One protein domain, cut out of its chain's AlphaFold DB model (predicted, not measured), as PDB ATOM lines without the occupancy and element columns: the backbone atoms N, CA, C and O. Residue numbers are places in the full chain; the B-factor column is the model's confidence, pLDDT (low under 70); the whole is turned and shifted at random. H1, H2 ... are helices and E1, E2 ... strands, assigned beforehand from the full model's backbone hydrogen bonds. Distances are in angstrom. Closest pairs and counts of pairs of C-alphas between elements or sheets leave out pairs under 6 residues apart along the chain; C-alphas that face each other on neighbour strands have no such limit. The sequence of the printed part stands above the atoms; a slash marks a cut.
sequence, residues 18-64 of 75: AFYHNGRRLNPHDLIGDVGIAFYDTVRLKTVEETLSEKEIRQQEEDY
ATOM      1  N   ALA A  18      10.829  49.830 -19.746       91.06
ATOM      2  CA  ALA A  18      11.848  48.862 -19.372       91.06
ATOM      3  C   ALA A  18      12.455  48.206 -20.611       91.06
ATOM      4  O   ALA A  18      11.836  48.141 -21.679       91.06
ATOM      5  N   PHE A  19      13.684  47.725 -20.457       92.62
ATOM      6  CA  PHE A  19      14.365  46.959 -21.487       92.62
ATOM      7  C   PHE A  19      13.917  45.503 -21.457       92.62
ATOM      8  O   PHE A  19      13.766  44.904 -20.391       92.62
ATOM      9  N   TYR A  20      13.727  44.940 -22.644       93.81
ATOM     10  CA  TYR A  20      13.343  43.555 -22.851       93.81
ATOM     11  C   TYR A  20      14.262  42.891 -23.868       93.81
ATOM     12  O   TYR A  20      14.559  43.465 -24.918       93.81
ATOM     13  N   HIS A  21      14.625  41.646 -23.591       94.38
ATOM     14  CA  HIS A  21      15.332  40.761 -24.507       94.38
ATOM     15  C   HIS A  21      14.629  39.398 -24.512       94.38
ATOM     16  O   HIS A  21      14.286  38.884 -23.451       94.38
ATOM     17  N   ASN A  22      14.323  38.854 -25.695       90.06
ATOM     18  CA  ASN A  22      13.603  37.578 -25.859       90.06
ATOM     19  C   ASN A  22      12.329  37.439 -24.995       90.06
ATOM     20  O   ASN A  22      12.029  36.381 -24.457       90.06
ATOM     21  N   GLY A  23      11.576  38.533 -24.831       88.50
ATOM     22  CA  GLY A  23      10.351  38.564 -24.018       88.50
ATOM     23  C   GLY A  23      10.576  38.694 -22.507       88.50
ATOM     24  O   GLY A  23       9.631  39.008 -21.788       88.50
ATOM     25  N   ARG A  24      11.814  38.555 -22.023       90.44
ATOM     26  CA  ARG A  24      12.192  38.760 -20.622       90.44
ATOM     27  C   ARG A  24      12.539  40.226 -20.358       90.44
ATOM     28  O   ARG A  24      13.259  40.846 -21.139       90.44
ATOM     29  N   ARG A  25      12.055  40.768 -19.234       92.50
ATOM     30  CA  ARG A  25      12.465  42.082 -18.713       92.50
ATOM     31  C   ARG A  25      13.885  41.999 -18.152       92.50
ATOM     32  O   ARG A  25      14.186  41.080 -17.392       92.50
ATOM     33  N   LEU A  26      14.724  42.964 -18.509       92.88
ATOM     34  CA  LEU A  26      16.089  43.089 -18.004       92.88
ATOM     35  C   LEU A  26      16.120  43.947 -16.739       92.88
ATOM     36  O   LEU A  26      15.462  44.994 -16.675       92.88
ATOM     37  N   ASN A  27      16.910  43.521 -15.756       91.62
ATOM     38  CA  ASN A  27      17.187  44.296 -14.553       91.62
ATOM     39  C   ASN A  27      18.525  45.039 -14.672       91.62
ATOM     40  O   ASN A  27      19.434  44.559 -15.344       91.62
ATOM     41  N   PRO A  28      18.709  46.168 -13.961       88.94
ATOM     42  CA  PRO A  28      19.971  46.915 -13.996       88.94
ATOM     43  C   PRO A  28      21.194  46.136 -13.490       88.94
ATOM     44  O   PRO A  28      22.318  46.545 -13.742       88.94
ATOM     45  N   HIS A  29      20.968  45.055 -12.742       92.38
ATOM     46  CA  HIS A  29      22.014  44.224 -12.141       92.38
ATOM     47  C   HIS A  29      22.277  42.950 -12.958       92.38
ATOM     48  O   HIS A  29      23.155  42.171 -12.598       92.38
ATOM     49  N   ASP A  30      21.518  42.725 -14.037       90.25
ATOM     50  CA  ASP A  30      21.705  41.564 -14.899       90.25
ATOM     51  C   ASP A  30      22.985  41.740 -15.735       90.25
ATOM     52  O   ASP A  30      23.185  42.767 -16.390       90.25
ATOM     53  N   LEU A  31      23.843  40.719 -15.751       91.12
ATOM     54  CA  LEU A  31      25.006  40.678 -16.635       91.12
ATOM     55  C   LEU A  31      24.595  40.173 -18.019       91.12
ATOM     56  O   LEU A  31      23.870  39.189 -18.132       91.12
ATOM     57  N   ILE A  32      25.120  40.803 -19.075       87.75
ATOM     58  CA  ILE A  32      24.814  40.489 -20.487       87.75
ATOM     59  C   ILE A  32      24.981  38.986 -20.788       87.75
ATOM     60  O   ILE A  32      24.131  38.400 -21.457       87.75
ATOM     61  N   GLY A  33      26.035  38.358 -20.250       86.12
ATOM     62  CA  GLY A  33      26.292  36.924 -20.425       86.12
ATOM     63  C   GLY A  33      25.256  36.019 -19.751       86.12
ATOM     64  O   GLY A  33      24.852  35.019 -20.336       86.12
ATOM     65  N   ASP A  34      24.764  36.398 -18.569       88.81
ATOM     66  CA  ASP A  34      23.812  35.596 -17.784       88.81
ATOM     67  C   ASP A  34      22.392  35.649 -18.360       88.81
ATOM     68  O   ASP A  34      21.594  34.725 -18.186       88.81
ATOM     69  N   VAL A  35      22.059  36.735 -19.064       90.31
ATOM     70  CA  VAL A  35      20.781  36.877 -19.779       90.31
ATOM     71  C   VAL A  35      20.834  36.356 -21.215       90.31
ATOM     72  O   VAL A  35      19.812  36.394 -21.900       90.31
ATOM     73  N   GLY A  36      21.990  35.843 -21.654       91.44
ATOM     74  CA  GLY A  36      22.160  35.214 -22.961       91.44
ATOM     75  C   GLY A  36      22.125  36.183 -24.141       91.44
ATOM     76  O   GLY A  36      21.843  35.749 -25.252       91.44
ATOM     77  N   ILE A  37      22.399  37.472 -23.916       93.56
ATOM     78  CA  ILE A  37      22.484  38.460 -24.997       93.56
ATOM     79  C   ILE A  37      23.797  38.234 -25.753       93.56
ATOM     80  O   ILE A  37      24.884  38.360 -25.179       93.56
ATOM     81  N   ALA A  38      23.700  37.933 -27.043       92.94
ATOM     82  CA  ALA A  38      24.840  37.716 -27.924       92.94
ATOM     83  C   ALA A  38      25.112  38.920 -28.842       92.94
ATOM     84  O   ALA A  38      24.367  39.902 -28.900       92.94
ATOM     85  N   PHE A  39      26.211  38.845 -29.598       93.44
ATOM     86  CA  PHE A  39      26.474  39.809 -30.663       93.44
ATOM     87  C   PHE A  39      25.346  39.779 -31.702       93.44
ATOM     88  O   PHE A  39      24.927  38.709 -32.130       93.44
ATOM     89  N   TYR A  40      24.905  40.970 -32.119       93.25
ATOM     90  CA  TYR A  40      23.781  41.217 -33.037       93.25
ATOM     91  C   TYR A  40      22.374  40.976 -32.479       93.25
ATOM     92  O   TYR A  40      21.396  41.210 -33.193       93.25
ATOM     93  N   ASP A  41      22.244  40.613 -31.203       93.12
ATOM     94  CA  ASP A  41      20.933  40.585 -30.570       93.12
ATOM     95  C   ASP A  41      20.357  41.986 -30.383       93.12
ATOM     96  O   ASP A  41      21.056  42.985 -30.195       93.12
ATOM     97  N   THR A  42      19.029  42.053 -30.411       93.06
ATOM     98  CA  THR A  42      18.296  43.298 -30.190       93.06
ATOM     99  C   THR A  42      17.691  43.323 -28.793       93.06
ATOM    100  O   THR A  42      17.007  42.388 -28.367       93.06
ATOM    101  N   VAL A  43      17.869  44.450 -28.107       93.06
ATOM    102  CA  VAL A  43      17.157  44.788 -26.873       93.06
ATOM    103  C   VAL A  43      16.104  45.839 -27.204       93.06
ATOM    104  O   VAL A  43      16.381  46.820 -27.894       93.06
ATOM    105  N   ARG A  44      14.871  45.637 -26.738       92.50
ATOM    106  CA  ARG A  44      13.745  46.537 -27.015       92.50
ATOM    107  C   ARG A  44      13.366  47.317 -25.769       92.50
ATOM    108  O   ARG A  44      13.169  46.728 -24.711       92.50
ATOM    109  N   LEU A  45      13.189  48.624 -25.911       91.62
ATOM    110  CA  LEU A  45      12.568  49.455 -24.888       91.62
ATOM    111  C   LEU A  45      11.046  49.399 -25.071       91.62
ATOM    112  O   LEU A  45      10.538  49.794 -26.120       91.62
ATOM    113  N   LYS A  46      10.318  48.898 -24.072       90.50
ATOM    114  CA  LYS A  46       8.849  48.812 -24.085       90.50
ATOM    115  C   LYS A  46       8.269  49.559 -22.891       90.50
ATOM    116  O   LYS A  46       8.925  49.647 -21.856       90.50
ATOM    117  N   THR A  47       7.056  50.084 -23.025       88.38
ATOM    118  CA  THR A  47       6.275  50.542 -21.871       88.38
ATOM    119  C   THR A  47       6.002  49.360 -20.953       88.38
ATOM    120  O   THR A  47       5.666  48.270 -21.413       88.38
ATOM    121  N   VAL A  48       6.226  49.558 -19.659       84.81
ATOM    122  CA  VAL A  48       5.767  48.630 -18.637       84.81
ATOM    123  C   VAL A  48       4.275  48.888 -18.535       84.81
ATOM    124  O   VAL A  48       3.873  49.977 -18.138       84.81
ATOM    125  N   GLU A  49       3.460  47.927 -18.962       71.62
ATOM    126  CA  GLU A  49       2.067  47.884 -18.533       71.62
ATOM    127  C   GLU A  49       2.118  47.598 -17.034       71.62
ATOM    128  O   GLU A  49       2.186  46.451 -16.595       71.62
ATOM    129  N   GLU A  50       2.240  48.657 -16.235       56.84
ATOM    130  CA  GLU A  50       1.882  48.576 -14.832       56.84
ATOM    131  C   GLU A  50       0.421  48.137 -14.851       56.84
ATOM    132  O   GLU A  50      -0.443  48.855 -15.352       56.84
ATOM    133  N   THR A  51       0.135  46.919 -14.383       51.25
ATOM    134  CA  THR A  51      -1.195  46.612 -13.867       51.25
ATOM    135  C   THR A  51      -1.411  47.619 -12.754       51.25
ATOM    136  O   THR A  51      -0.966  47.390 -11.627       51.25
ATOM    137  N   LEU A  52      -1.966  48.776 -13.116       49.28
ATOM    138  CA  LEU A  52      -2.304  49.835 -12.191       49.28
ATOM    139  C   LEU A  52      -3.127  49.164 -11.103       49.28
ATOM    140  O   LEU A  52      -4.151  48.532 -11.374       49.28
ATOM    141  N   SER A  53      -2.628  49.237  -9.875       52.84
ATOM    142  CA  SER A  53      -3.434  48.873  -8.723       52.84
ATOM    143  C   SER A  53      -4.704  49.723  -8.786       52.84
ATOM    144  O   SER A  53      -4.621  50.910  -9.098       52.84
ATOM    145  N   GLU A  54      -5.876  49.163  -8.474       54.03
ATOM    146  CA  GLU A  54      -7.165  49.888  -8.490       54.03
ATOM    147  C   GLU A  54      -7.117  51.225  -7.718       54.03
ATOM    148  O   GLU A  54      -7.925  52.122  -7.950       54.03
ATOM    149  N   LYS A  55      -6.145  51.381  -6.809       52.22
ATOM    150  CA  LYS A  55      -5.875  52.613  -6.060       52.22
ATOM    151  C   LYS A  55      -5.286  53.756  -6.896       52.22
ATOM    152  O   LYS A  55      -5.587  54.905  -6.598       52.22
ATOM    153  N   GLU A  56      -4.474  53.469  -7.910       53.19
ATOM    154  CA  GLU A  56      -3.858  54.492  -8.775       53.19
ATOM    155  C   GLU A  56      -4.830  54.981  -9.857       53.19
ATOM    156  O   GLU A  56      -4.814  56.155 -10.212       53.19
ATOM    157  N   ILE A  57      -5.740  54.109 -10.307       55.22
ATOM    158  CA  ILE A  57      -6.816  54.463 -11.249       55.22
ATOM    159  C   ILE A  57      -7.753  55.507 -10.623       55.22
ATOM    160  O   ILE A  57      -8.062  56.515 -11.251       55.22
ATOM    161  N   ARG A  58      -8.134  55.325  -9.349       54.12
ATOM    162  CA  ARG A  58      -8.999  56.276  -8.626       54.12
ATOM    163  C   ARG A  58      -8.356  57.646  -8.406       54.12
ATOM    164  O   ARG A  58      -9.062  58.642  -8.395       54.12
ATOM    165  N   GLN A  59      -7.034  57.712  -8.242       54.66
ATOM    166  CA  GLN A  59      -6.332  58.996  -8.103       54.66
ATOM    167  C   GLN A  59      -6.252  59.758  -9.432       54.66
ATOM    168  O   GLN A  59      -6.345  60.980  -9.435       54.66
ATOM    169  N   GLN A  60      -6.147  59.059 -10.569       52.31
ATOM    170  CA  GLN A  60      -6.186  59.708 -11.885       52.31
ATOM    171  C   GLN A  60      -7.572  60.268 -12.246       52.31
ATOM    172  O   GLN A  60      -7.634  61.294 -12.921       52.31
ATOM    173  N   GLU A  61      -8.665  59.646 -11.786       53.12
ATOM    174  CA  GLU A  61     -10.028  60.190 -11.946       53.12
ATOM    175  C   GLU A  61     -10.258  61.477 -11.133       53.12
ATOM    176  O   GLU A  61     -11.023  62.340 -11.564       53.12
ATOM    177  N   GLU A  62      -9.588  61.640  -9.986       54.84
ATOM    178  CA  GLU A  62      -9.678  62.867  -9.177       54.84
ATOM    179  C   GLU A  62      -8.843  64.024  -9.753       54.84
ATOM    180  O   GLU A  62      -9.267  65.177  -9.675       54.84
ATOM    181  N   ASP A  63      -7.693  63.733 -10.375       50.84
ATOM    182  CA  ASP A  63      -6.815  64.754 -10.972       50.84
ATOM    183  C   ASP A  63      -7.318  65.275 -12.336       50.84
ATOM    184  O   ASP A  63      -6.972  66.389 -12.744       50.84
ATOM    185  N   TYR A  64      -8.157  64.506 -13.039       52.28
ATOM    186  CA  TYR A  64      -8.787  64.903 -14.301       52.28
ATOM    187  C   TYR A  64     -10.262  64.487 -14.320       52.28
ATOM    188  O   TYR A  64     -10.592  63.441 -14.888       52.28
TER     189      TYR A  64
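AT A GLANCE: This is residues 18 to 64 of the 75 residues of an uncharacterized protein of Teladorsagia circumcincta (UniProt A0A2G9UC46). The domain has little regular structure: a small hairpin of two strands, E1 and E2, joined by a wide loop, and a tail, residues 50 to 64, that sticks out and includes helix H1. The printed part has 47 residues, with E1, E2 and H1 in that order; the sheet is antiparallel and the class mixed, with 18 residues in named elements. It is extended, a rod of 48 by 18 by 14 A, with a radius of gyration of the C-alphas of 15.9 A.

IN THESE COORDINATES: E1, residues 18 to 21, begins at C-alpha 18 (11.848, 48.862, -19.372) and is 10.2 A long. E2, residues 44 to 47, is 9.9 A long. H1, residues 54 to 63, is 15.1 A long and ends at C-alpha 63 (-6.815, 64.754, -10.972).

HOW THE PARTS SIT: E1 and E2 form a hairpin, antiparallel at 139 degrees. C-alphas 19 and 45 face each other at 4.6 A; N 18 and O 46, 2.8 A apart, are within hydrogen-bond range. Residues 20 to 21 of E1 also pair with residues 24 to 25, antiparallel. H1 is apart from E1; 4 of its 6 O i to N i+4 pairs are within hydrogen-bond range.

THE WHOLE: The C-alphas of Phe 39 and Glu 62, the two farthest apart, are 48.0 A apart. The printed part has no cut. The link from E1 to E2 is long, 22 residues. Residues 50 to 64 have pLDDT under 70.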